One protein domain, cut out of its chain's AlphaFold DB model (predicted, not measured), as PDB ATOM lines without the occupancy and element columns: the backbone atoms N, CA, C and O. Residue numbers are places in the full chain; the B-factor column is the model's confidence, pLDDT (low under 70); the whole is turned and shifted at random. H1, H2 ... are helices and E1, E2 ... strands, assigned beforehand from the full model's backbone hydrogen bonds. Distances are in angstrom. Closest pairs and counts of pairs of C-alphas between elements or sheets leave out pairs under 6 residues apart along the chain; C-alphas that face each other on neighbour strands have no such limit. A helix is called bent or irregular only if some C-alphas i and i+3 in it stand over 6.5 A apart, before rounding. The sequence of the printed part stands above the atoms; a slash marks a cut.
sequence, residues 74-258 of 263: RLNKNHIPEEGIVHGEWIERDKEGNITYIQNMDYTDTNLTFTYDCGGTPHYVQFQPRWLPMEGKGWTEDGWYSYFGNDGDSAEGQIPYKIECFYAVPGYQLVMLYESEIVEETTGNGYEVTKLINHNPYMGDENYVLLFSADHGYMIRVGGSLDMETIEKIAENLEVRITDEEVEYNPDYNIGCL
ATOM      1  N   ARG A  74     -56.758  -9.697 -18.890       93.31
ATOM      2  CA  ARG A  74     -55.781 -10.731 -18.527       93.31
ATOM      3  C   ARG A  74     -54.471 -10.502 -19.251       93.31
ATOM      4  O   ARG A  74     -54.485 -10.150 -20.428       93.31
ATOM      5  N   LEU A  75     -53.370 -10.748 -18.551       94.88
ATOM      6  CA  LEU A  75     -52.026 -10.750 -19.111       94.88
ATOM      7  C   LEU A  75     -51.611 -12.190 -19.418       94.88
ATOM      8  O   LEU A  75     -51.421 -13.004 -18.517       94.88
ATOM      9  N   ASN A  76     -51.439 -12.491 -20.697       95.56
ATOM     10  CA  ASN A  76     -50.958 -13.778 -21.171       95.56
ATOM     11  C   ASN A  76     -49.450 -13.691 -21.408       95.56
ATOM     12  O   ASN A  76     -48.984 -12.852 -22.178       95.56
ATOM     13  N   LYS A  77     -48.687 -14.562 -20.747       95.56
ATOM     14  CA  LYS A  77     -47.227 -14.660 -20.869       95.56
ATOM     15  C   LYS A  77     -46.925 -15.878 -21.724       95.56
ATOM     16  O   LYS A  77     -47.208 -17.003 -21.315       95.56
ATOM     17  N   ASN A  78     -46.404 -15.662 -22.923       94.88
ATOM     18  CA  ASN A  78     -46.199 -16.731 -23.890       94.88
ATOM     19  C   ASN A  78     -44.706 -16.963 -24.079       94.88
ATOM     20  O   ASN A  78     -43.984 -16.074 -24.539       94.88
ATOM     21  N   HIS A  79     -44.262 -18.173 -23.748       93.62
ATOM     22  CA  HIS A  79     -42.910 -18.611 -24.059       93.62
ATOM     23  C   HIS A  79     -42.775 -18.882 -25.554       93.62
ATOM     24  O   HIS A  79     -43.593 -19.589 -26.148       93.62
ATOM     25  N   ILE A  80     -41.722 -18.327 -26.141       91.88
ATOM     26  CA  ILE A  80     -41.382 -18.523 -27.545       91.88
ATOM     27  C   ILE A  80     -40.374 -19.678 -27.634       91.88
ATOM     28  O   ILE A  80     -39.399 -19.687 -26.879       91.88
ATOM     29  N   PRO A  81     -40.605 -20.684 -28.498       86.06
ATOM     30  CA  PRO A  81     -39.630 -21.745 -28.745       86.06
ATOM     31  C   PRO A  81     -38.290 -21.186 -29.247       86.06
ATOM     32  O   PRO A  81     -38.277 -20.132 -29.869       86.06
ATOM     33  N   GLU A  82     -37.186 -21.920 -29.077       78.94
ATOM     34  CA  GLU A  82     -35.834 -21.472 -29.486       78.94
ATOM     35  C   GLU A  82     -35.718 -21.059 -30.967       78.94
ATOM     36  O   GLU A  82     -34.938 -20.174 -31.298       78.94
ATOM     37  N   GLU A  83     -36.492 -21.679 -31.863       82.56
ATOM     38  CA  GLU A  83     -36.542 -21.338 -33.299       82.56
ATOM     39  C   GLU A  83     -37.766 -20.474 -33.668       82.56
ATOM     40  O   GLU A  83     -38.107 -20.318 -34.841       82.56
ATOM     41  N   GLY A  84     -38.489 -19.965 -32.669       83.88
ATOM     42  CA  GLY A  84     -39.677 -19.146 -32.858       83.88
ATOM     43  C   GLY A  84     -39.331 -17.731 -33.313       83.88
ATOM     44  O   GLY A  84     -38.313 -17.164 -32.931       83.88
ATOM     45  N   ILE A  85     -40.211 -17.147 -34.124       91.12
ATOM     46  CA  ILE A  85     -40.127 -15.744 -34.527       91.12
ATOM     47  C   ILE A  85     -41.414 -15.063 -34.087       91.12
ATOM     48  O   ILE A  85     -42.510 -15.584 -34.314       91.12
ATOM     49  N   VAL A  86     -41.275 -13.902 -33.458       93.50
ATOM     50  CA  VAL A  86     -42.406 -13.044 -33.121       93.50
ATOM     51  C   VAL A  86     -42.538 -11.986 -34.200       93.50
ATOM     52  O   VAL A  86     -41.600 -11.231 -34.454       93.50
ATOM     53  N   HIS A  87     -43.709 -11.954 -34.825       93.75
ATOM     54  CA  HIS A  87     -44.023 -11.050 -35.920       93.75
ATOM     55  C   HIS A  87     -45.017  -9.987 -35.470       93.75
ATOM     56  O   HIS A  87     -46.017 -10.290 -34.813       93.75
ATOM     57  N   GLY A  88     -44.778  -8.759 -35.908       93.81
ATOM     58  CA  GLY A  88     -45.755  -7.688 -35.857       93.81
ATOM     59  C   GLY A  88     -45.441  -6.597 -36.868       93.81
ATOM     60  O   GLY A  88     -44.473  -6.669 -37.625       93.81
ATOM     61  N   GLU A  89     -46.300  -5.595 -36.914       94.69
ATOM     62  CA  GLU A  89     -46.310  -4.583 -37.955       94.69
ATOM     63  C   GLU A  89     -46.689  -3.232 -37.366       94.69
ATOM     64  O   GLU A  89     -47.583  -3.129 -36.519       94.69
ATOM     65  N   TRP A  90     -46.023  -2.197 -37.868       94.31
ATOM     66  CA  TRP A  90     -46.452  -0.817 -37.734       94.31
ATOM     67  C   TRP A  90     -46.883  -0.285 -39.091       94.31
ATOM     68  O   TRP A  90     -46.094  -0.245 -40.036       94.31
ATOM     69  N   ILE A  91     -48.142   0.124 -39.189       94.88
ATOM     70  CA  ILE A  91     -48.745   0.639 -40.412       94.88
ATOM     71  C   ILE A  91     -49.033   2.131 -40.216       94.88
ATOM     72  O   ILE A  91     -49.629   2.551 -39.229       94.88
ATOM     73  N   GLU A  92     -48.619   2.956 -41.172       93.06
ATOM     74  CA  GLU A  92     -49.034   4.357 -41.232       93.06
ATOM     75  C   GLU A  92     -50.007   4.561 -42.385       93.06
ATOM     76  O   GLU A  92     -49.853   3.983 -43.470       93.06
ATOM     77  N   ARG A  93     -51.005   5.414 -42.148       93.44
ATOM     78  CA  ARG A  93     -52.030   5.762 -43.128       93.44
ATOM     79  C   ARG A  93     -52.099   7.266 -43.345       93.44
ATOM     80  O   ARG A  93     -51.895   8.050 -42.419       93.44
ATOM     81  N   ASP A  94     -52.430   7.663 -44.570       92.19
ATOM     82  CA  ASP A  94     -52.801   9.044 -44.872       92.19
ATOM     83  C   ASP A  94     -54.193   9.396 -44.310       92.19
ATOM     84  O   ASP A  94     -54.889   8.577 -43.702       92.19
ATOM     85  N   LYS A  95     -54.620  10.649 -44.512       91.62
ATOM     86  CA  LYS A  95     -55.921  11.141 -44.029       91.62
ATOM     87  C   LYS A  95     -57.103  10.469 -44.730       91.62
ATOM     88  O   LYS A  95     -58.224  10.524 -44.228       91.62
ATOM     89  N   GLU A  96     -56.863   9.868 -45.888       92.56
ATOM     90  CA  GLU A  96     -57.824   9.141 -46.705       92.56
ATOM     91  C   GLU A  96     -57.889   7.644 -46.333       92.56
ATOM     92  O   GLU A  96     -58.745   6.924 -46.851       92.56
ATOM     93  N   GLY A  97     -57.034   7.184 -45.411       89.81
ATOM     94  CA  GLY A  97     -56.976   5.810 -44.910       89.81
ATOM     95  C   GLY A  97     -56.116   4.859 -45.752       89.81
ATOM     96  O   GLY A  97     -56.081   3.655 -45.466       89.81
ATOM     97  N   ASN A  98     -55.416   5.360 -46.774       94.19
ATOM     98  CA  ASN A  98     -54.509   4.548 -47.579       94.19
ATOM     99  C   ASN A  98     -53.214   4.300 -46.813       94.19
ATOM    100  O   ASN A  98     -52.678   5.203 -46.179       94.19
ATOM    101  N   ILE A  99     -52.683   3.083 -46.924       94.69
ATOM    102  CA  ILE A  99     -51.394   2.733 -46.329       94.69
ATOM    103  C   ILE A  99     -50.283   3.496 -47.052       94.69
ATOM    104  O   ILE A  99     -50.096   3.333 -48.259       94.69
ATOM    105  N   THR A 100     -49.534   4.299 -46.305       95.12
ATOM    106  CA  THR A 100     -48.370   5.040 -46.803       95.12
ATOM    107  C   THR A 100     -47.058   4.364 -46.438       95.12
ATOM    108  O   THR A 100     -46.075   4.514 -47.163       95.12
ATOM    109  N   TYR A 101     -47.039   3.609 -45.339       94.50
ATOM    110  CA  TYR A 101     -45.850   2.932 -44.841       94.50
ATOM    111  C   TYR A 101     -46.225   1.673 -44.055       94.50
ATOM    112  O   TYR A 101     -47.243   1.649 -43.366       94.50
ATOM    113  N   ILE A 102     -45.402   0.631 -44.185       94.75
ATOM    114  CA  ILE A 102     -45.463  -0.584 -43.369       94.75
ATOM    115  C   ILE A 102     -44.043  -0.883 -42.900       94.75
ATOM    116  O   ILE A 102     -43.136  -1.045 -43.723       94.75
ATOM    117  N   GLN A 103     -43.868  -0.988 -41.591       94.62
ATOM    118  CA  GLN A 103     -42.671  -1.516 -40.963       94.62
ATOM    119  C   GLN A 103     -42.987  -2.885 -40.377       94.62
ATOM    120  O   GLN A 103     -43.701  -2.991 -39.384       94.62
ATOM    121  N   ASN A 104     -42.432  -3.927 -40.989       94.06
ATOM    122  CA  ASN A 104     -42.472  -5.267 -40.416       94.06
ATOM    123  C   ASN A 104     -41.411  -5.369 -39.319       94.06
ATOM    124  O   ASN A 104     -40.273  -4.926 -39.509       94.06
ATOM    125  N   MET A 105     -41.788  -5.954 -38.191       92.81
ATOM    126  CA  MET A 105     -40.903  -6.222 -37.071       92.81
ATOM    127  C   MET A 105     -40.873  -7.716 -36.801       92.81
ATOM    128  O   MET A 105     -41.872  -8.309 -36.394       92.81
ATOM    129  N   ASP A 106     -39.692  -8.284 -37.018       93.00
ATOM    130  CA  ASP A 106     -39.405  -9.689 -36.790       93.00
ATOM    131  C   ASP A 106     -38.387  -9.790 -35.660       93.00
ATOM    132  O   ASP A 106     -37.241  -9.349 -35.792       93.00
ATOM    133  N   TYR A 107     -38.808 -10.372 -34.542       92.06
ATOM    134  CA  TYR A 107     -37.939 -10.620 -33.401       92.06
ATOM    135  C   TYR A 107     -37.613 -12.107 -33.326       92.06
ATOM    136  O   TYR A 107     -38.479 -12.931 -33.035       92.06
ATOM    137  N   THR A 108     -36.355 -12.435 -33.618       90.50
ATOM    138  CA  THR A 108     -35.804 -13.800 -33.563       90.50
ATOM    139  C   THR A 108     -35.130 -14.103 -32.233       90.50
ATOM    140  O   THR A 108     -35.033 -15.252 -31.826       90.50
ATOM    141  N   ASP A 109     -34.667 -13.061 -31.548       89.56
ATOM    142  CA  ASP A 109     -33.893 -13.181 -30.321       89.56
ATOM    143  C   ASP A 109     -34.827 -12.871 -29.149       89.56
ATOM    144  O   ASP A 109     -34.722 -11.818 -28.532       89.56
ATOM    145  N   THR A 110     -35.820 -13.722 -28.898       91.81
ATOM    146  CA  THR A 110     -36.783 -13.563 -27.796       91.81
ATOM    147  C   THR A 110     -37.292 -14.924 -27.344       91.81
ATOM    148  O   THR A 110     -37.553 -15.797 -28.166       91.81
ATOM    149  N   ASN A 111     -37.461 -15.105 -26.035       93.31
ATOM    150  CA  ASN A 111     -38.081 -16.302 -25.465       93.31
ATOM    151  C   ASN A 111     -39.416 -16.006 -24.758       93.31
ATOM    152  O   ASN A 111     -40.034 -16.928 -24.219       93.31
ATOM    153  N   LEU A 112     -39.860 -14.742 -24.737       95.62
ATOM    154  CA  LEU A 112     -41.006 -14.306 -23.945       95.62
ATOM    155  C   LEU A 112     -41.749 -13.138 -24.600       95.62
ATOM    156  O   LEU A 112     -41.176 -12.098 -24.931       95.62
ATOM    157  N   THR A 113     -43.063 -13.296 -24.715       96.50
ATOM    158  CA  THR A 113     -43.981 -12.238 -25.146       96.50
ATOM    159  C   THR A 113     -45.147 -12.096 -24.186       96.50
ATOM    160  O   THR A 113     -45.521 -13.035 -23.480       96.50
ATOM    161  N   PHE A 114     -45.746 -10.916 -24.201       96.94
ATOM    162  CA  PHE A 114     -46.909 -10.567 -23.409       96.94
ATOM    163  C   PHE A 114     -48.039 -10.153 -24.340       96.94
ATOM    164  O   PHE A 114     -47.865  -9.273 -25.183       96.94
ATOM    165  N   THR A 115     -49.196 -10.783 -24.187       96.25
ATOM    166  CA  THR A 115     -50.425 -10.439 -24.908       96.25
ATOM    167  C   THR A 115     -51.568 -10.246 -23.922       96.25
ATOM    168  O   THR A 115     -51.445 -10.575 -22.741       96.25
ATOM    169  N   TYR A 116     -52.688  -9.702 -24.396       94.56
ATOM    170  CA  TYR A 116     -53.799  -9.329 -23.529       94.56
ATOM    171  C   TYR A 116     -55.127  -9.906 -24.004       94.56
ATOM    172  O   TYR A 116     -55.483  -9.768 -25.176       94.56
ATOM    173  N   ASP A 117     -55.904 -10.455 -23.070       92.19
ATOM    174  CA  ASP A 117     -57.347 -10.601 -23.259       92.19
ATOM    175  C   ASP A 117     -58.029  -9.357 -22.696       92.19
ATOM    176  O   ASP A 117     -57.805  -8.995 -21.540       92.19
ATOM    177  N   CYS A 118     -58.859  -8.696 -23.504       90.19
ATOM    178  CA  CYS A 118     -59.458  -7.410 -23.151       90.19
ATOM    179  C   CYS A 118     -60.986  -7.510 -23.107       90.19
ATOM    180  O   CYS A 118     -61.629  -7.792 -24.119       90.19
ATOM    181  N   GLY A 119     -61.567  -7.250 -21.938       85.44
ATOM    182  CA  GLY A 119     -63.010  -7.152 -21.703       85.44
ATOM    183  C   GLY A 119     -63.541  -5.714 -21.689       85.44
ATOM    184  O   GLY A 119     -64.737  -5.517 -21.479       85.44
ATOM    185  N   GLY A 120     -62.679  -4.717 -21.914       86.69
ATOM    186  CA  GLY A 120     -63.027  -3.297 -21.963       86.69
ATOM    187  C   GLY A 120     -61.900  -2.433 -22.530       86.69
ATOM    188  O   GLY A 120     -60.916  -2.960 -23.051       86.69
ATOM    189  N   THR A 121     -62.050  -1.113 -22.408       91.50
ATOM    190  CA  THR A 121     -61.023  -0.125 -22.768       91.50
ATOM    191  C   THR A 121     -60.321   0.358 -21.495       91.50
ATOM    192  O   THR A 121     -61.005   0.782 -20.556       91.50
ATOM    193  N   PRO A 122     -58.981   0.280 -21.405       94.19
ATOM    194  CA  PRO A 122     -58.265   0.813 -20.255       94.19
ATOM    195  C   PRO A 122     -58.314   2.343 -20.243       94.19
ATOM    196  O   PRO A 122     -58.512   2.987 -21.271       94.19
ATOM    197  N   HIS A 123     -58.116   2.924 -19.066       94.44
ATOM    198  CA  HIS A 123     -57.971   4.369 -18.902       94.44
ATOM    199  C   HIS A 123     -56.505   4.726 -18.677       94.44
ATOM    200  O   HIS A 123     -55.742   3.905 -18.156       94.44
ATOM    201  N   TYR A 124     -56.103   5.943 -19.046       94.69
ATOM    202  CA  TYR A 124     -54.743   6.399 -18.793       94.69
ATOM    203  C   TYR A 124     -54.444   6.391 -17.297       94.69
ATOM    204  O   TYR A 124     -55.283   6.733 -16.456       94.69
ATOM    205  N   VAL A 125     -53.207   6.026 -16.980       94.69
ATOM    206  CA  VAL A 125     -52.694   5.927 -15.621       94.69
ATOM    207  C   VAL A 125     -51.513   6.857 -15.447       94.69
ATOM    208  O   VAL A 125     -50.658   7.001 -16.321       94.69
ATOM    209  N   GLN A 126     -51.465   7.461 -14.267       95.19
ATOM    210  CA  GLN A 126     -50.327   8.229 -13.803       95.19
ATOM    211  C   GLN A 126     -49.835   7.657 -12.482       95.19
ATOM    212  O   GLN A 126     -50.614   7.145 -11.676       95.19
ATOM    213  N   PHE A 127     -48.541   7.792 -12.239       95.31
ATOM    214  CA  PHE A 127     -47.907   7.321 -11.025       95.31
ATOM    215  C   PHE A 127     -46.985   8.376 -10.423       95.31
ATOM    216  O   PHE A 127     -46.458   9.260 -11.098       95.31
ATOM    217  N   GLN A 128     -46.757   8.256  -9.125       95.19
ATOM    218  CA  GLN A 128     -45.810   9.062  -8.386       95.19
ATOM    219  C   GLN A 128     -44.895   8.134  -7.577       95.19
ATOM    220  O   GLN A 128     -45.372   7.462  -6.660       95.19
ATOM    221  N   PRO A 129     -43.582   8.095  -7.866       94.00
ATOM    222  CA  PRO A 129     -42.655   7.339  -7.041       94.00
ATOM    223  C   PRO A 129     -42.445   8.061  -5.704       94.00
ATOM    224  O   PRO A 129     -42.000   9.209  -5.654       94.00
ATOM    225  N   ARG A 130     -42.779   7.390  -4.599       95.38
ATOM    226  CA  ARG A 130     -42.597   7.887  -3.225       95.38
ATOM    227  C   ARG A 130     -41.191   7.634  -2.686       95.38
ATOM    228  O   ARG A 130     -40.780   8.276  -1.722       95.38
ATOM    229  N   TRP A 131     -40.444   6.743  -3.330       96.31
ATOM    230  CA  TRP A 131     -39.045   6.474  -3.040       96.31
ATOM    231  C   TRP A 131     -38.292   6.152  -4.330       96.31
ATOM    232  O   TRP A 131     -38.805   5.432  -5.184       96.31
ATOM    233  N   LEU A 132     -37.074   6.678  -4.455       96.25
ATOM    234  CA  LEU A 132     -36.163   6.406  -5.562       96.25
ATOM    235  C   LEU A 132     -34.730   6.295  -5.026       96.25
ATOM    236  O   LEU A 132     -34.367   7.051  -4.120       96.25
ATOM    237  N   PRO A 133     -33.892   5.411  -5.595       94.50
ATOM    238  CA  PRO A 133     -32.488   5.299  -5.203       94.50
ATOM    239  C   PRO A 133     -31.645   6.489  -5.691       94.50
ATOM    240  O   PRO A 133     -30.600   6.786  -5.118       94.50
ATOM    241  N   MET A 134     -32.095   7.170  -6.746       93.94
ATOM    242  CA  MET A 134     -31.433   8.323  -7.358       93.94
ATOM    243  C   MET A 134     -32.450   9.182  -8.114       93.94
ATOM    244  O   MET A 134     -33.494   8.680  -8.538       93.94
ATOM    245  N   GLU A 135     -32.143  10.469  -8.292       90.12
ATOM    246  CA  GLU A 135     -32.995  11.400  -9.042       90.12
ATOM    247  C   GLU A 135     -33.206  10.926 -10.481       90.12
ATOM    248  O   GLU A 135     -32.317  10.331 -11.081       90.12
ATOM    249  N   GLY A 136     -34.378  11.197 -11.042       89.75
ATOM    250  CA  GLY A 136     -34.724  10.855 -12.417       89.75
ATOM    251  C   GLY A 136     -35.424  12.016 -13.110       89.75
ATOM    252  O   GLY A 136     -35.619  13.089 -12.534       89.75
ATOM    253  N   LYS A 137     -35.806  11.799 -14.362       88.62
ATOM    254  CA  LYS A 137     -36.622  12.712 -15.158       88.62
ATOM    255  C   LYS A 137     -37.827  11.949 -15.679       88.62
ATOM    256  O   LYS A 137     -37.735  10.770 -16.007       88.62
ATOM    257  N   GLY A 138     -38.950  12.639 -15.775       83.75
ATOM    258  CA  GLY A 138     -40.168  12.074 -16.325       83.75
ATOM    259  C   GLY A 138     -40.883  13.049 -17.232       83.75
ATOM    260  O   GLY A 138     -40.504  14.216 -17.352       83.75
ATOM    261  N   TRP A 139     -41.924  12.545 -17.875       75.00
ATOM    262  CA  TRP A 139     -42.867  13.351 -18.634       75.00
ATOM    263  C   TRP A 139     -44.079  13.638 -17.764       75.00
ATOM    264  O   TRP A 139     -44.545  12.710 -17.103       75.00
ATOM    265  N   THR A 140     -44.569  14.887 -17.831       67.25
ATOM    266  CA  THR A 140     -45.690  15.553 -17.110       67.25
ATOM    267  C   THR A 140     -45.295  16.537 -15.998       67.25
ATOM    268  O   THR A 140     -44.195  16.505 -15.444       67.25
ATOM    269  N   GLU A 141     -46.230  17.452 -15.728       61.53
ATOM    270  CA  GLU A 141     -46.172  18.527 -14.738       61.53
ATOM    271  C   GLU A 141     -46.837  18.078 -13.414       61.53
ATOM    272  O   GLU A 141     -47.669  17.173 -13.392       61.53
ATOM    273  N   ASP A 142     -46.451  18.691 -12.291       79.75
ATOM    274  CA  ASP A 142     -47.012  18.476 -10.940       79.75
ATOM    275  C   ASP A 142     -46.744  17.119 -10.246       79.75
ATOM    276  O   ASP A 142     -47.357  16.800  -9.223       79.75
ATOM    277  N   GLY A 143     -45.768  16.340 -10.725       83.12
ATOM    278  CA  GLY A 143     -45.237  15.171 -10.005       83.12
ATOM    279  C   GLY A 143     -46.005  13.855 -10.192       83.12
ATOM    280  O   GLY A 143     -45.760  12.921  -9.426       83.12
ATOM    281  N   TRP A 144     -46.893  13.783 -11.190       93.12
ATOM    282  CA  TRP A 144     -47.681  12.604 -11.573       93.12
ATOM    283  C   TRP A 144     -47.359  12.148 -12.994       93.12
ATOM    284  O   TRP A 144     -47.925  12.669 -13.946       93.12
ATOM    285  N   TYR A 145     -46.513  11.137 -13.128       93.50
ATOM    286  CA  TYR A 145     -45.865  10.752 -14.376       93.50
ATOM    287  C   TYR A 145     -46.579   9.620 -15.117       93.50
ATOM    288  O   TYR A 145     -47.181   8.749 -14.499       93.50
ATOM    289  N   SER A 146     -46.468   9.600 -16.446       89.31
ATOM    290  CA  SER A 146     -46.758   8.421 -17.289       89.31
ATOM    291  C   SER A 146     -45.483   7.677 -17.715       89.31
ATOM    292  O   SER A 146     -45.529   6.514 -18.115       89.31
ATOM    293  N   TYR A 147     -44.344   8.358 -17.595       91.88
ATOM    294  CA  TYR A 147     -42.994   7.872 -17.846       91.88
ATOM    295  C   TYR A 147     -42.055   8.574 -16.866       91.88
ATOM    296  O   TYR A 147     -42.100   9.803 -16.743       91.88
ATOM    297  N   PHE A 148     -41.182   7.825 -16.195       93.75
ATOM    298  CA  PHE A 148     -40.158   8.385 -15.316       93.75
ATOM    299  C   PHE A 148     -38.957   7.449 -15.233       93.75
ATOM    300  O   PHE A 148     -39.117   6.247 -15.061       93.75
ATOM    301  N   GLY A 149     -37.741   7.974 -15.285       92.81
ATOM    302  CA  GLY A 149     -36.554   7.140 -15.151       92.81
ATOM    303  C   GLY A 149     -35.281   7.930 -14.937       92.81
ATOM    304  O   GLY A 149     -35.248   9.156 -15.047       92.81
ATOM    305  N   ASN A 150     -34.214   7.209 -14.640       92.12
ATOM    306  CA  ASN A 150     -32.862   7.725 -14.704       92.12
ATOM    307  C   ASN A 150     -32.182   7.045 -15.894       92.12
ATOM    308  O   ASN A 150     -32.016   5.830 -15.888       92.12
ATOM    309  N   ASP A 151     -31.813   7.820 -16.916       84.81
ATOM    310  CA  ASP A 151     -31.168   7.292 -18.129       84.81
ATOM    311  C   ASP A 151     -29.677   6.941 -17.927       84.81
ATOM    312  O   ASP A 151     -29.028   6.473 -18.860       84.81
ATOM    313  N   GLY A 152     -29.133   7.159 -16.725       79.81
ATOM    314  CA  GLY A 152     -27.755   6.851 -16.358       79.81
ATOM    315  C   GLY A 152     -26.717   7.548 -17.234       79.81
ATOM    316  O   GLY A 152     -26.958   8.625 -17.791       79.81
ATOM    317  N   ASP A 153     -25.553   6.909 -17.364       71.62
ATOM    318  CA  ASP A 153     -24.656   7.167 -18.486       71.62
ATOM    319  C   ASP A 153     -25.038   6.233 -19.637       71.62
ATOM    320  O   ASP A 153     -24.549   5.109 -19.768       71.62
ATOM    321  N   SER A 154     -25.948   6.714 -20.481       62.53
ATOM    322  CA  SER A 154     -26.424   5.988 -21.663       62.53
ATOM    323  C   SER A 154     -25.305   5.487 -22.593       62.53
ATOM    324  O   SER A 154     -25.535   4.542 -23.346       62.53
ATOM    325  N   ALA A 155     -24.096   6.069 -22.542       60.31
ATOM    326  CA  ALA A 155     -22.956   5.618 -23.342       60.31
ATOM    327  C   ALA A 155     -22.333   4.309 -22.825       60.31
ATOM    328  O   ALA A 155     -21.710   3.586 -23.602       60.31
ATOM    329  N   GLU A 156     -22.521   3.990 -21.543       65.06
ATOM    330  CA  GLU A 156     -22.048   2.751 -20.909       65.06
ATOM    331  C   GLU A 156     -23.136   1.669 -20.846       65.06
ATOM    332  O   GLU A 156     -22.902   0.575 -20.336       65.06
ATOM    333  N   GLY A 157     -24.327   1.958 -21.378       63.94
ATOM    334  CA  GLY A 157     -25.423   0.998 -21.469       63.94
ATOM    335  C   GLY A 157     -26.108   0.672 -20.142       63.94
ATOM    336  O   GLY A 157     -26.947  -0.220 -20.087       63.94
ATOM    337  N   GLN A 158     -25.792   1.396 -19.070       79.50
ATOM    338  CA  GLN A 158     -26.407   1.187 -17.765       79.50
ATOM    339  C   GLN A 158     -27.510   2.212 -17.548       79.50
ATOM    340  O   GLN A 158     -27.237   3.373 -17.247       79.50
ATOM    341  N   ILE A 159     -28.757   1.774 -17.705       90.25
ATOM    342  CA  ILE A 159     -29.942   2.550 -17.346       90.25
ATOM    343  C   ILE A 159     -30.394   2.060 -15.963       90.25
ATOM    344  O   ILE A 159     -30.978   0.977 -15.882       90.25
ATOM    345  N   PRO A 160     -30.140   2.813 -14.869       93.12
ATOM    346  CA  PRO A 160     -30.389   2.325 -13.517       93.12
ATOM    347  C   PRO A 160     -31.836   1.905 -13.294       93.12
ATOM    348  O   PRO A 160     -32.088   0.833 -12.746       93.12
ATOM    349  N   TYR A 161     -32.786   2.737 -13.730       95.00
ATOM    350  CA  TYR A 161     -34.189   2.354 -13.743       95.00
ATOM    351  C   TYR A 161     -35.034   3.186 -14.717       95.00
ATOM    352  O   TYR A 161     -34.781   4.374 -14.934       95.00
ATOM    353  N   LYS A 162     -36.115   2.582 -15.214       95.19
ATOM    354  CA  LYS A 162     -37.257   3.240 -15.858       95.19
ATOM    355  C   LYS A 162     -38.568   2.678 -15.332       95.19
ATOM    356  O   LYS A 162     -38.685   1.481 -15.077       95.19
ATOM    357  N   ILE A 163     -39.554   3.557 -15.233       96.38
ATOM    358  CA  ILE A 163     -40.938   3.286 -14.867       96.38
ATOM    359  C   ILE A 163     -41.810   3.740 -16.037       96.38
ATOM    360  O   ILE A 163     -41.794   4.919 -16.403       96.38
ATOM    361  N   GLU A 164     -42.552   2.812 -16.625       95.00
ATOM    362  CA  GLU A 164     -43.379   3.045 -17.812       95.00
ATOM    363  C   GLU A 164     -44.735   2.356 -17.683       95.00
ATOM    364  O   GLU A 164     -44.818   1.222 -17.208       95.00
ATOM    365  N   CYS A 165     -45.790   3.036 -18.136       94.06
ATOM    366  CA  CYS A 165     -47.128   2.466 -18.250       94.06
ATOM    367  C   CYS A 165     -47.349   1.867 -19.643       94.06
ATOM    368  O   CYS A 165     -47.176   2.540 -20.656       94.06
ATOM    369  N   PHE A 166     -47.833   0.633 -19.669       95.19
ATOM    370  CA  PHE A 166     -48.333  -0.068 -20.843       95.19
ATOM    371  C   PHE A 166     -49.807  -0.396 -20.631       95.19
ATOM    372  O   PHE A 166     -50.256  -0.545 -19.494       95.19
ATOM    373  N   TYR A 167     -50.565  -0.536 -21.713       95.56
ATOM    374  CA  TYR A 167     -52.009  -0.740 -21.641       95.56
ATOM    375  C   TYR A 167     -52.414  -2.016 -22.369       95.56
ATOM    376  O   TYR A 167     -51.857  -2.360 -23.411       95.56
ATOM    377  N   ALA A 168     -53.380  -2.719 -21.788       94.69
ATOM    378  CA  ALA A 168     -53.972  -3.913 -22.351       94.69
ATOM    379  C   ALA A 168     -54.830  -3.522 -23.547       94.69
ATOM    380  O   ALA A 168     -55.824  -2.804 -23.422       94.69
ATOM    381  N   VAL A 169     -54.416  -3.991 -24.714       91.00
ATOM    382  CA  VAL A 169     -55.020  -3.606 -25.976       91.00
ATOM    383  C   VAL A 169     -55.222  -4.853 -26.837       91.00
ATOM    384  O   VAL A 169     -54.287  -5.648 -26.980       91.00
ATOM    385  N   PRO A 170     -56.414  -5.042 -27.438       87.56
ATOM    386  CA  PRO A 170     -56.672  -6.187 -28.300       87.56
ATOM    387  C   PRO A 170     -55.689  -6.254 -29.469       87.56
ATOM    388  O   PRO A 170     -55.564  -5.307 -30.241       87.56
ATOM    389  N   GLY A 171     -55.022  -7.397 -29.626       88.44
ATOM    390  CA  GLY A 171     -54.094  -7.638 -30.733       88.44
ATOM    391  C   GLY A 171     -52.719  -6.983 -30.586       88.44
ATOM    392  O   GLY A 171     -51.864  -7.249 -31.424       88.44
ATOM    393  N   TYR A 172     -52.482  -6.189 -29.535       93.25
ATOM    394  CA  TYR A 172     -51.151  -5.682 -29.216       93.25
ATOM    395  C   TYR A 172     -50.339  -6.727 -28.455       93.25
ATOM    396  O   TYR A 172     -50.856  -7.405 -27.559       93.25
ATOM    397  N   GLN A 173     -49.054  -6.826 -28.780       95.00
ATOM    398  CA  GLN A 173     -48.115  -7.691 -28.077       95.00
ATOM    399  C   GLN A 173     -46.851  -6.927 -27.675       95.00
ATOM    400  O   GLN A 173     -46.346  -6.086 -28.419       95.00
ATOM    401  N   LEU A 174     -46.318  -7.245 -26.500       95.62
ATOM    402  CA  LEU A 174     -45.028  -6.742 -26.036       95.62
ATOM    403  C   LEU A 174     -44.010  -7.872 -26.052       95.62
ATOM    404  O   LEU A 174     -44.242  -8.942 -25.490       95.62
ATOM    405  N   VAL A 175     -42.870  -7.620 -26.678       95.62
ATOM    406  CA  VAL A 175     -41.771  -8.576 -26.793       95.62
ATOM    407  C   VAL A 175     -40.689  -8.235 -25.784       95.62
ATOM    408  O   VAL A 175     -40.270  -7.080 -25.691       95.62
ATOM    409  N   MET A 176     -40.210  -9.243 -25.058       94.75
ATOM    410  CA  MET A 176     -38.964  -9.146 -24.307       94.75
ATOM    411  C   MET A 176     -37.847  -9.779 -25.135       94.75
ATOM    412  O   MET A 176     -37.833 -10.988 -25.355       94.75
ATOM    413  N   LEU A 177     -36.941  -8.954 -25.648       91.94
ATOM    414  CA  LEU A 177     -35.762  -9.388 -26.387       91.94
ATOM    415  C   LEU A 177     -34.793 -10.115 -25.471       91.94
ATOM    416  O   LEU A 177     -34.700  -9.793 -24.294       91.94
ATOM    417  N   TYR A 178     -34.001 -10.997 -26.062       92.00
ATOM    418  CA  TYR A 178     -33.028 -11.865 -25.421       92.00
ATOM    419  C   TYR A 178     -33.655 -12.885 -24.472       92.00
ATOM    420  O   TYR A 178     -34.876 -13.003 -24.337       92.00
ATOM    421  N   GLU A 179     -32.792 -13.687 -23.863       93.31
ATOM    422  CA  GLU A 179     -33.199 -14.688 -22.894       93.31
ATOM    423  C   GLU A 179     -33.708 -14.000 -21.627       93.31
ATOM    424  O   GLU A 179     -33.025 -13.167 -21.033       93.31
ATOM    425  N   SER A 180     -34.934 -14.334 -21.236       95.12
ATOM    426  CA  SER A 180     -35.568 -13.818 -20.027       95.12
ATOM    427  C   SER A 180     -36.027 -14.952 -19.126       95.12
ATOM    428  O   SER A 180     -36.625 -15.923 -19.595       95.12
ATOM    429  N   GLU A 181     -35.805 -14.798 -17.828       96.12
ATOM    430  CA  GLU A 181     -36.242 -15.728 -16.795       96.12
ATOM    431  C   GLU A 181     -37.278 -15.045 -15.902       96.12
ATOM    432  O   GLU A 181     -37.011 -13.994 -15.321       96.12
ATOM    433  N   ILE A 182     -38.465 -15.643 -15.770       97.12
ATOM    434  CA  ILE A 182     -39.428 -15.244 -14.739       97.12
ATOM    435  C   ILE A 182     -38.980 -15.891 -13.430       97.12
ATOM    436  O   ILE A 182     -39.032 -17.111 -13.292       97.12
ATOM    437  N   VAL A 183     -38.552 -15.069 -12.476       97.69
ATOM    438  CA  VAL A 183     -38.004 -15.545 -11.197       97.69
ATOM    439  C   VAL A 183     -39.061 -15.638 -10.102       97.69
ATOM    440  O   VAL A 183     -38.926 -16.437  -9.177       97.69
ATOM    441  N   GLU A 184     -40.126 -14.839 -10.193       97.25
ATOM    442  CA  GLU A 184     -41.213 -14.850  -9.217       97.25
ATOM    443  C   GLU A 184     -42.518 -14.329  -9.825       97.25
ATOM    444  O   GLU A 184     -42.530 -13.358 -10.585       97.25
ATOM    445  N   GLU A 185     -43.633 -14.938  -9.424       95.62
ATOM    446  CA  GLU A 185     -44.980 -14.467  -9.728       95.62
ATOM    447  C   GLU A 185     -45.815 -14.447  -8.451       95.62
ATOM    448  O   GLU A 185     -45.917 -15.448  -7.739       95.62
ATOM    449  N   THR A 186     -46.422 -13.302  -8.156       93.31
ATOM    450  CA  THR A 186     -47.261 -13.119  -6.969       93.31
ATOM    451  C   THR A 186     -48.474 -12.252  -7.278       93.31
ATOM    452  O   THR A 186     -48.636 -11.704  -8.368       93.31
ATOM    453  N   THR A 187     -49.378 -12.138  -6.309       90.81
ATOM    454  CA  THR A 187     -50.507 -11.211  -6.371       90.81
ATOM    455  C   THR A 187     -50.543 -10.412  -5.080       90.81
ATOM    456  O   THR A 187     -50.464 -10.981  -3.991       90.81
ATOM    457  N   GLY A 188     -50.677  -9.094  -5.186       81.62
ATOM    458  CA  GLY A 188     -50.682  -8.208  -4.028       81.62
ATOM    459  C   GLY A 188     -51.025  -6.776  -4.409       81.62
ATOM    460  O   GLY A 188     -50.774  -6.349  -5.530       81.62
ATOM    461  N   ASN A 189     -51.628  -6.031  -3.479       85.75
ATOM    462  CA  ASN A 189     -51.959  -4.608  -3.650       85.75
ATOM    463  C   ASN A 189     -52.771  -4.275  -4.922       85.75
ATOM    464  O   ASN A 189     -52.644  -3.183  -5.461       85.75
ATOM    465  N   GLY A 190     -53.614  -5.204  -5.390       86.62
ATOM    466  CA  GLY A 190     -54.415  -5.024  -6.609       86.62
ATOM    467  C   GLY A 190     -53.668  -5.311  -7.916       86.62
ATOM    468  O   GLY A 190     -54.194  -5.006  -8.986       86.62
ATOM    469  N   TYR A 191     -52.474  -5.906  -7.836       94.94
ATOM    470  CA  TYR A 191     -51.646  -6.258  -8.983       94.94
ATOM    471  C   TYR A 191     -51.348  -7.754  -9.053       94.94
ATOM    472  O   TYR A 191     -51.094  -8.406  -8.037       94.94
ATOM    473  N   GLU A 192     -51.298  -8.264 -10.278       96.38
ATOM    474  CA  GLU A 192     -50.505  -9.431 -10.643       96.38
ATOM    475  C   GLU A 192     -49.061  -8.965 -10.850       96.38
ATOM    476  O   GLU A 192     -48.782  -8.122 -11.705       96.38
ATOM    477  N   VAL A 193     -48.146  -9.481 -10.034       97.44
ATOM    478  CA  VAL A 193     -46.746  -9.064 -10.007       97.44
ATOM    479  C   VAL A 193     -45.894 -10.135 -10.670       97.44
ATOM    480  O   VAL A 193     -45.960 -11.303 -10.296       97.44
ATOM    481  N   THR A 194     -45.087  -9.738 -11.652       98.38
ATOM    482  CA  THR A 194     -44.117 -10.621 -12.318       98.38
ATOM    483  C   THR A 194     -42.729 -10.039 -12.171       98.38
ATOM    484  O   THR A 194     -42.486  -8.923 -12.628       98.38
ATOM    485  N   LYS A 195     -41.819 -10.793 -11.563       98.25
ATOM    486  CA  LYS A 195     -40.404 -10.444 -11.488       98.25
ATOM    487  C   LYS A 195     -39.651 -11.226 -12.548       98.25
ATOM    488  O   LYS A 195     -39.840 -12.437 -12.669       98.25
ATOM    489  N   LEU A 196     -38.803 -10.548 -13.307       97.12
ATOM    490  CA  LEU A 196     -38.030 -11.172 -14.374       97.12
ATOM    491  C   LEU A 196     -36.610 -10.618 -14.445       97.12
ATOM    492  O   LEU A 196     -36.371  -9.443 -14.163       97.12
ATOM    493  N   ILE A 197     -35.693 -11.478 -14.864       97.31
ATOM    494  CA  ILE A 197     -34.329 -11.119 -15.233       97.31
ATOM    495  C   ILE A 197     -34.235 -11.234 -16.749       97.31
ATOM    496  O   ILE A 197     -34.666 -12.230 -17.327       97.31
ATOM    497  N   ASN A 198     -33.702 -10.206 -17.396       95.44
ATOM    498  CA  ASN A 198     -33.392 -10.214 -18.814       95.44
ATOM    499  C   ASN A 198     -31.877 -10.266 -19.006       95.44
ATOM    500  O   ASN A 198     -31.165  -9.378 -18.543       95.44
ATOM    501  N   HIS A 199     -31.393 -11.281 -19.712       93.94
ATOM    502  CA  HIS A 199     -29.980 -11.469 -20.009       93.94
ATOM    503  C   HIS A 199     -29.625 -10.778 -21.323       93.94
ATOM    504  O   HIS A 199     -29.584 -11.399 -22.389       93.94
ATOM    505  N   ASN A 200     -29.375  -9.468 -21.266       88.19
ATOM    506  CA  ASN A 200     -29.000  -8.695 -22.442       88.19
ATOM    507  C   ASN A 200     -27.481  -8.811 -22.697       88.19
ATOM    508  O   ASN A 200     -26.679  -8.257 -21.939       88.19
ATOM    509  N   PRO A 201     -27.041  -9.456 -23.795       86.56
ATOM    510  CA  PRO A 201     -25.619  -9.705 -24.045       86.56
ATOM    511  C   PRO A 201     -24.811  -8.432 -24.351       86.56
ATOM    512  O   PRO A 201     -23.583  -8.488 -24.408       86.56
ATOM    513  N   TYR A 202     -25.480  -7.296 -24.569       83.12
ATOM    514  CA  TYR A 202     -24.844  -6.022 -24.908       83.12
ATOM    515  C   TYR A 202     -24.806  -5.031 -23.744       83.12
ATOM    516  O   TYR A 202     -23.885  -4.220 -23.685       83.12
ATOM    517  N   MET A 203     -25.796  -5.084 -22.849       80.44
ATOM    518  CA  MET A 203     -25.977  -4.111 -21.757       80.44
ATOM    519  C   MET A 203     -25.756  -4.735 -20.369       80.44
ATOM    520  O   MET A 203     -25.625  -4.013 -19.384       80.44
ATOM    521  N   GLY A 204     -25.652  -6.067 -20.293       87.19
ATOM    522  CA  GLY A 204     -25.652  -6.817 -19.041       87.19
ATOM    523  C   GLY A 204     -27.067  -7.170 -18.587       87.19
ATOM    524  O   GLY A 204     -28.046  -6.847 -19.255       87.19
ATOM    525  N   ASP A 205     -27.164  -7.859 -17.454       92.56
ATOM    526  CA  ASP A 205     -28.457  -8.282 -16.922       92.56
ATOM    527  C   ASP A 205     -29.295  -7.080 -16.466       92.56
ATOM    528  O   ASP A 205     -28.805  -6.165 -15.799       92.56
ATOM    529  N   GLU A 206     -30.583  -7.119 -16.792       94.25
ATOM    530  CA  GLU A 206     -31.575  -6.129 -16.385       94.25
ATOM    531  C   GLU A 206     -32.667  -6.809 -15.555       94.25
ATOM    532  O   GLU A 206     -33.159  -7.885 -15.898       94.25
ATOM    533  N   ASN A 207     -33.073  -6.170 -14.464       97.44
ATOM    534  CA  ASN A 207     -34.122  -6.667 -13.580       97.44
ATOM    535  C   ASN A 207     -35.414  -5.903 -13.842       97.44
ATOM    536  O   ASN A 207     -35.385  -4.680 -13.990       97.44
ATOM    537  N   TYR A 208     -36.550  -6.599 -13.849       98.12
ATOM    538  CA  TYR A 208     -37.854  -5.964 -13.985       98.12
ATOM    539  C   TYR A 208     -38.874  -6.516 -12.994       98.12
ATOM    540  O   TYR A 208     -38.911  -7.707 -12.693       98.12
ATOM    541  N   VAL A 209     -39.760  -5.624 -12.563       98.50
ATOM    542  CA  VAL A 209     -40.990  -5.894 -11.831       98.50
ATOM    543  C   VAL A 209     -42.143  -5.322 -12.652       98.50
ATOM    544  O   VAL A 209     -42.229  -4.114 -12.886       98.50
ATOM    545  N   LEU A 210     -43.021  -6.204 -13.117       98.44
ATOM    546  CA  LEU A 210     -44.225  -5.863 -13.866       98.44
ATOM    547  C   LEU A 210     -45.418  -5.889 -12.914       98.44
ATOM    548  O   LEU A 210     -45.700  -6.928 -12.320       98.44
ATOM    549  N   LEU A 211     -46.117  -4.764 -12.786       98.25
ATOM    550  CA  LEU A 211     -47.329  -4.614 -11.982       98.25
ATOM    551  C   LEU A 211     -48.540  -4.533 -12.915       98.25
ATOM    552  O   LEU A 211     -48.832  -3.464 -13.453       98.25
ATOM    553  N   PHE A 212     -49.233  -5.648 -13.136       98.00
ATOM    554  CA  PHE A 212     -50.410  -5.690 -14.003       98.00
ATOM    555  C   PHE A 212     -51.706  -5.582 -13.199       98.00
ATOM    556  O   PHE A 212     -51.932  -6.346 -12.264       98.00
ATOM    557  N   SER A 213     -52.577  -4.639 -13.562       96.25
ATOM    558  CA  SER A 213     -53.909  -4.496 -12.976       96.25
ATOM    559  C   SER A 213     -54.958  -5.144 -13.878       96.25
ATOM    560  O   SER A 213     -55.363  -4.567 -14.889       96.25
ATOM    561  N   ALA A 214     -55.436  -6.328 -13.490       93.06
ATOM    562  CA  ALA A 214     -56.465  -7.063 -14.228       93.06
ATOM    563  C   ALA A 214     -57.825  -6.335 -14.260       93.06
ATOM    564  O   ALA A 214     -58.603  -6.514 -15.192       93.06
ATOM    565  N   ASP A 215     -58.111  -5.479 -13.277       90.94
ATOM    566  CA  ASP A 215     -59.370  -4.726 -13.210       90.94
ATOM    567  C   ASP A 215     -59.374  -3.491 -14.118       90.94
ATOM    568  O   ASP A 215     -60.431  -3.059 -14.577       90.94
ATOM    569  N   HIS A 216     -58.197  -2.926 -14.394       93.81
ATOM    570  CA  HIS A 216     -58.061  -1.638 -15.079       93.81
ATOM    571  C   HIS A 216     -57.270  -1.701 -16.391       93.81
ATOM    572  O   HIS A 216     -57.236  -0.712 -17.120       93.81
ATOM    573  N   GLY A 217     -56.660  -2.843 -16.713       95.06
ATOM    574  CA  GLY A 217     -56.061  -3.096 -18.020       95.06
ATOM    575  C   GLY A 217     -54.788  -2.305 -18.280       95.06
ATOM    576  O   GLY A 217     -54.542  -1.898 -19.410       95.06
ATOM    577  N   TYR A 218     -53.969  -2.074 -17.257       96.62
ATOM    578  CA  TYR A 218     -52.652  -1.459 -17.416       96.62
ATOM    579  C   TYR A 218     -51.568  -2.299 -16.744       96.62
ATOM    580  O   TYR A 218     -51.826  -3.042 -15.797       96.62
ATOM    581  N   MET A 219     -50.343  -2.157 -17.234       97.56
ATOM    582  CA  MET A 219     -49.134  -2.735 -16.674       97.56
ATOM    583  C   MET A 219     -48.130  -1.618 -16.422       97.56
ATOM    584  O   MET A 219     -47.752  -0.915 -17.356       97.56
ATOM    585  N   ILE A 220     -47.664  -1.467 -15.186       97.69
ATOM    586  CA  ILE A 220     -46.502  -0.621 -14.904       97.69
ATOM    587  C   ILE A 220     -45.266  -1.509 -14.925       97.69
ATOM    588  O   ILE A 220     -45.160  -2.455 -14.147       97.69
ATOM    589  N   ARG A 221     -44.327  -1.202 -15.815       97.50
ATOM    590  CA  ARG A 221     -43.002  -1.817 -15.841       97.50
ATOM    591  C   ARG A 221     -42.056  -0.949 -15.032       97.50
ATOM    592  O   ARG A 221     -41.797   0.185 -15.426       97.50
ATOM    593  N   VAL A 222     -41.488  -1.498 -13.968       98.00
ATOM    594  CA  VAL A 222     -40.296  -0.949 -13.317       98.00
ATOM    595  C   VAL A 222     -39.135  -1.857 -13.678       98.00
ATOM    596  O   VAL A 222     -39.220  -3.054 -13.442       98.00
ATOM    597  N   GLY A 223     -38.059  -1.336 -14.246       96.38
ATOM    598  CA  GLY A 223     -36.873  -2.161 -14.471       96.38
ATOM    599  C   GLY A 223     -35.623  -1.347 -14.715       96.38
ATOM    600  O   GLY A 223     -35.717  -0.126 -14.797       96.38
ATOM    601  N   GLY A 224     -34.482  -2.013 -14.854       94.81
ATOM    602  CA  GLY A 224     -33.196  -1.405 -15.197       94.81
ATOM    603  C   GLY A 224     -32.015  -2.261 -14.750       94.81
ATOM    604  O   GLY A 224     -32.178  -3.426 -14.394       94.81
ATOM    605  N   SER A 225     -30.822  -1.671 -14.749       93.94
ATOM    606  CA  SER A 225     -29.567  -2.349 -14.399       93.94
ATOM    607  C   SER A 225     -29.289  -2.429 -12.891       93.94
ATOM    608  O   SER A 225     -28.262  -2.970 -12.482       93.94
ATOM    609  N   LEU A 226     -30.144  -1.839 -12.047       94.94
ATOM    610  CA  LEU A 226     -30.053  -1.996 -10.593       94.94
ATOM    611  C   LEU A 226     -30.454  -3.414 -10.171       94.94
ATOM    612  O   LEU A 226     -31.133  -4.130 -10.906       94.94
ATOM    613  N   ASP A 227     -30.037  -3.816  -8.971       96.62
ATOM    614  CA  ASP A 227     -30.404  -5.108  -8.399       96.62
ATOM    615  C   ASP A 227     -31.923  -5.235  -8.177       96.62
ATOM    616  O   ASP A 227     -32.636  -4.244  -7.991       96.62
ATOM    617  N   MET A 228     -32.412  -6.479  -8.181       97.81
ATOM    618  CA  MET A 228     -33.838  -6.783  -8.055       97.81
ATOM    619  C   MET A 228     -34.461  -6.202  -6.775       97.81
ATOM    620  O   MET A 228     -35.552  -5.647  -6.847       97.81
ATOM    621  N   GLU A 229     -33.773  -6.244  -5.627       98.31
ATOM    622  CA  GLU A 229     -34.293  -5.687  -4.365       98.31
ATOM    623  C   GLU A 229     -34.572  -4.181  -4.501       98.31
ATOM    624  O   GLU A 229     -35.610  -3.675  -4.066       98.31
ATOM    625  N   THR A 230     -33.677  -3.455  -5.170       98.31
ATOM    626  CA  THR A 230     -33.865  -2.033  -5.453       98.31
ATOM    627  C   THR A 230     -35.025  -1.785  -6.423       98.31
ATOM    628  O   THR A 230     -35.823  -0.874  -6.180       98.31
ATOM    629  N   ILE A 231     -35.153  -2.577  -7.495       98.44
ATOM    630  CA  ILE A 231     -36.261  -2.462  -8.461       98.44
ATOM    631  C   ILE A 231     -37.614  -2.754  -7.792       98.44
ATOM    632  O   ILE A 231     -38.566  -1.992  -7.973       98.44
ATOM    633  N   GLU A 232     -37.692  -3.793  -6.960       98.19
ATOM    634  CA  GLU A 232     -38.874  -4.116  -6.153       98.19
ATOM    635  C   GLU A 232     -39.258  -2.962  -5.238       98.19
ATOM    636  O   GLU A 232     -40.410  -2.530  -5.226       98.19
ATOM    637  N   LYS A 233     -38.287  -2.383  -4.531       98.38
ATOM    638  CA  LYS A 233     -38.553  -1.268  -3.627       98.38
ATOM    639  C   LYS A 233     -39.079  -0.029  -4.354       98.38
ATOM    640  O   LYS A 233     -39.901   0.693  -3.790       98.38
ATOM    641  N   ILE A 234     -38.641   0.232  -5.590       98.25
ATOM    642  CA  ILE A 234     -39.243   1.284  -6.426       98.25
ATOM    643  C   ILE A 234     -40.711   0.941  -6.699       98.25
ATOM    644  O   ILE A 234     -41.574   1.780  -6.448       98.25
ATOM    645  N   ALA A 235     -40.994  -0.284  -7.157       97.94
ATOM    646  CA  ALA A 235     -42.341  -0.750  -7.488       97.94
ATOM    647  C   ALA A 235     -43.310  -0.690  -6.289       97.94
ATOM    648  O   ALA A 235     -44.431  -0.201  -6.421       97.94
ATOM    649  N   GLU A 236     -42.865  -1.101  -5.100       97.00
ATOM    650  CA  GLU A 236     -43.648  -1.059  -3.855       97.00
ATOM    651  C   GLU A 236     -43.981   0.362  -3.382       97.00
ATOM    652  O   GLU A 236     -44.943   0.565  -2.641       97.00
ATOM    653  N   ASN A 237     -43.183   1.351  -3.788       97.19
ATOM    654  CA  ASN A 237     -43.340   2.748  -3.393       97.19
ATOM    655  C   ASN A 237     -43.977   3.602  -4.498       97.19
ATOM    656  O   ASN A 237     -43.862   4.830  -4.464       97.19
ATOM    657  N   LEU A 238     -44.652   2.991  -5.473       96.44
ATOM    658  CA  LEU A 238     -45.454   3.726  -6.444       96.44
ATOM    659  C   LEU A 238     -46.833   4.047  -5.869       96.44
ATOM    660  O   LEU A 238     -47.574   3.168  -5.439       96.44
ATOM    661  N   GLU A 239     -47.205   5.320  -5.916       96.06
ATOM    662  CA  GLU A 239     -48.603   5.716  -5.819       96.06
ATOM    663  C   GLU A 239     -49.181   5.820  -7.223       96.06
ATOM    664  O   GLU A 239     -48.584   6.462  -8.083       96.06
ATOM    665  N   VAL A 240     -50.330   5.197  -7.463       96.06
ATOM    666  CA  VAL A 240     -50.923   5.095  -8.797       96.06
ATOM    667  C   VAL A 240     -52.329   5.672  -8.777       96.06
ATOM    668  O   VAL A 240     -53.101   5.420  -7.851       96.06
ATOM    669  N   ARG A 241     -52.670   6.438  -9.813       94.44
ATOM    670  CA  ARG A 241     -54.024   6.932 -10.047       94.44
ATOM    671  C   ARG A 241     -54.458   6.658 -11.476       94.44
ATOM    672  O   ARG A 241     -53.668   6.748 -12.413       94.44
ATOM    673  N   ILE A 242     -55.742   6.381 -11.616       94.31
ATOM    674  CA  ILE A 242     -56.404   6.178 -12.897       94.31
ATOM    675  C   ILE A 242     -57.117   7.481 -13.240       94.31
ATOM    676  O   ILE A 242     -57.705   8.116 -12.363       94.31
ATOM    677  N   THR A 243     -56.999   7.908 -14.487       92.25
ATOM    678  CA  THR A 243     -57.679   9.099 -15.000       92.25
ATOM    679  C   THR A 243     -59.052   8.730 -15.565       92.25
ATOM    680  O   THR A 243     -59.340   7.557 -15.786       92.25
ATOM    681  N   ASP A 244     -59.891   9.727 -15.832       93.00
ATOM    682  CA  ASP A 244     -61.184   9.519 -16.500       93.00
ATOM    683  C   ASP A 244     -61.053   9.419 -18.037       93.00
ATOM    684  O   ASP A 244     -62.056   9.298 -18.736       93.00
ATOM    685  N   GLU A 245     -59.834   9.500 -18.578       94.56
ATOM    686  CA  GLU A 245     -59.568   9.472 -20.016       94.56
ATOM    687  C   GLU A 245     -59.259   8.043 -20.479       94.56
ATOM    688  O   GLU A 245     -58.363   7.384 -19.945       94.56
ATOM    689  N   GLU A 246     -60.006   7.559 -21.472       94.50
ATOM    690  CA  GLU A 246     -59.758   6.263 -22.106       94.50
ATOM    691  C   GLU A 246     -58.483   6.303 -22.953       94.50
ATOM    692  O   GLU A 246     -58.172   7.305 -23.595       94.50
ATOM    693  N   VAL A 247     -57.751   5.190 -22.983       93.00
ATOM    694  CA  VAL A 247     -56.555   5.069 -23.816       93.00
ATOM    695  C   VAL A 247     -56.956   5.017 -25.284       93.00
ATOM    696  O   VAL A 247     -57.626   4.082 -25.725       93.00
ATOM    697  N   GLU A 248     -56.466   5.977 -26.062       89.69
ATOM    698  CA  GLU A 248     -56.508   5.894 -27.516       89.69
ATOM    699  C   GLU A 248     -55.339   5.042 -28.012       89.69
ATOM    700  O   GLU A 248     -54.168   5.335 -27.755       89.69
ATOM    701  N   TYR A 249     -55.657   3.977 -28.741       85.56
ATOM    702  CA  TYR A 249     -54.664   3.097 -29.337       85.56
ATOM    703  C   TYR A 249     -54.888   2.963 -30.838       85.56
ATOM    704  O   TYR A 249     -56.016   2.799 -31.305       85.56
ATOM    705  N   ASN A 250     -53.786   2.994 -31.586       87.38
ATOM    706  CA  ASN A 250     -53.810   2.766 -33.017       87.38
ATOM    707  C   ASN A 250     -53.643   1.262 -33.317       87.38
ATOM    708  O   ASN A 250     -52.535   0.746 -33.151       87.38
ATOM    709  N   PRO A 251     -54.688   0.558 -33.802       86.06
ATOM    710  CA  PRO A 251     -54.608  -0.865 -34.147       86.06
ATOM    711  C   PRO A 251     -53.609  -1.183 -35.261       86.06
ATOM    712  O   PRO A 251     -53.237  -2.340 -35.434       86.06
ATOM    713  N   ASP A 252     -53.155  -0.167 -35.993       90.94
ATOM    714  CA  ASP A 252     -52.092  -0.304 -36.977       90.94
ATOM    715  C   ASP A 252     -50.692  -0.513 -36.344       90.94
ATOM    716  O   ASP A 252     -49.751  -0.809 -37.074       90.94
ATOM    717  N   TYR A 253     -50.528  -0.395 -35.016       91.88
ATOM    718  CA  TYR A 253     -49.253  -0.595 -34.303       91.88
ATOM    719  C   TYR A 253     -49.277  -1.803 -33.361       91.88
ATOM    720  O   TYR A 253     -49.272  -1.646 -32.143       91.88
ATOM    721  N   ASN A 254     -49.287  -3.026 -33.891       93.31
ATOM    722  CA  ASN A 254     -49.656  -4.232 -33.126       93.31
ATOM    723  C   ASN A 254     -48.541  -4.877 -32.272       93.31
ATOM    724  O   ASN A 254     -48.775  -5.901 -31.628       93.31
ATOM    725  N   ILE A 255     -47.339  -4.307 -32.245       94.62
ATOM    726  CA  ILE A 255     -46.203  -4.867 -31.508       94.62
ATOM    727  C   ILE A 255     -45.322  -3.767 -30.921       94.62
ATOM    728  O   ILE A 255     -45.182  -2.698 -31.512       94.62
ATOM    729  N   GLY A 256     -44.715  -4.038 -29.772       92.50
ATOM    730  CA  GLY A 256     -43.678  -3.197 -29.183       92.50
ATOM    731  C   GLY A 256     -42.690  -4.010 -28.357       92.50
ATOM    732  O   GLY A 256     -42.817  -5.228 -28.223       92.50
ATOM    733  N   CYS A 257     -41.701  -3.327 -27.790       92.44
ATOM    734  CA  CYS A 257     -40.653  -3.941 -26.987       92.44
ATOM    735  C   CYS A 257     -40.774  -3.506 -25.523       92.44
ATOM    736  O   CYS A 257     -41.069  -2.347 -25.234       92.44
ATOM    737  N   LEU A 258     -40.582  -4.449 -24.598       93.19
ATOM    738  CA  LEU A 258     -40.633  -4.179 -23.161       93.19
ATOM    739  C   LEU A 258     -39.260  -3.791 -22.588       93.19
ATOM    740  O   LEU A 258     -39.210  -3.185 -21.512       93.19
TER     741      LEU A 258
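AT A GLANCE: This is residues 74 to 258 of the 263 residues of an uncharacterized protein of Clostridia bacterium (UniProt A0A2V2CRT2). A twisted sheet of seven strands has the one named helix, H1, over one face and, on the other, a smaller sheet of four strands partly face to face with it; beyond that, the hairpin of E2 and E3 crosses the small sheet's far face. A bent ribbon of E5 and E14 comes close to E8 and to the end of H1. The printed part has 185 residues, with E1 to E13, then H1, then E14 and E15, and is mostly strand. The large sheet runs E6 E7 E8 E13 E12 E11 E10, antiparallel throughout; the small one, E1 E4 E9 E15, is mixed. The whole is compact and rounded, with a radius of gyration of the C-alphas of 16.7 A and spans of 47 by 42 by 34 A.

IN THESE COORDINATES: The large sheet holds E6 (residues 137 to 139), E7 (147 to 150), E8 (161 to 167), E13 (218 to 224), E12 (204 to 213, 29.0 A), E11 (191 to 200, 26.5 A) and E10 (179 to 188, 26.5 A). H1 is residues 228 to 236, 12.1 A. The small sheet holds E1 (74 to 79), from C-alpha 74 at (-55.781, -10.731, -18.527), E4 (110 to 118, 23.9 A), E9 (173 to 177) and E15 (255 to 257), ending at C-alpha 257 at (-40.653, -3.941, -26.987). The two-strand sheets are E2 (86 to 93, 23.4 A) with E3 (99 to 107, 22.9 A), and E5 (123 to 129) with E14 (238 to 246, 21.4 A).

HOW THE PARTS SIT: E6 E7 E8 and E10 E11 E12 E13 are meanders, each strand the antiparallel neighbour of the one before; N 194 and O 210 of E11 and E12 are 3.0 A apart, and N 164 and O 221 of E8 and E13 also 3.0 A. H1 is on this sheet at a height of 8.2 A, over E13 and only just over E12, with 3 C-alphas on it; the closest C-alphas of H1 and E12 are those of Met 228 and Asn 207, 5.5 A. In H1 every O i to N i+4 pair is within hydrogen-bond range. The sheets form a stack, face to face in turn: the planes of the large and small sheets are 12 degrees apart, and the strands of E2 E3 stand at 52 degrees to those of the small sheet. N 175 of E9 and O 256 of the parallel E15 are 2.8 A apart. N 126 of E5 and O 241 of E14 are 3.0 A apart; E14 bends by 57 degrees at residue 243.

THE WHOLE: The C-alphas farthest apart are those of Glu 96 and Glu 229, 50.7 A. The printed part has no cut, and no link is long. Mean pLDDT of the printed part is 91.9; residues 140 to 141 and 154 to 157 are under 70.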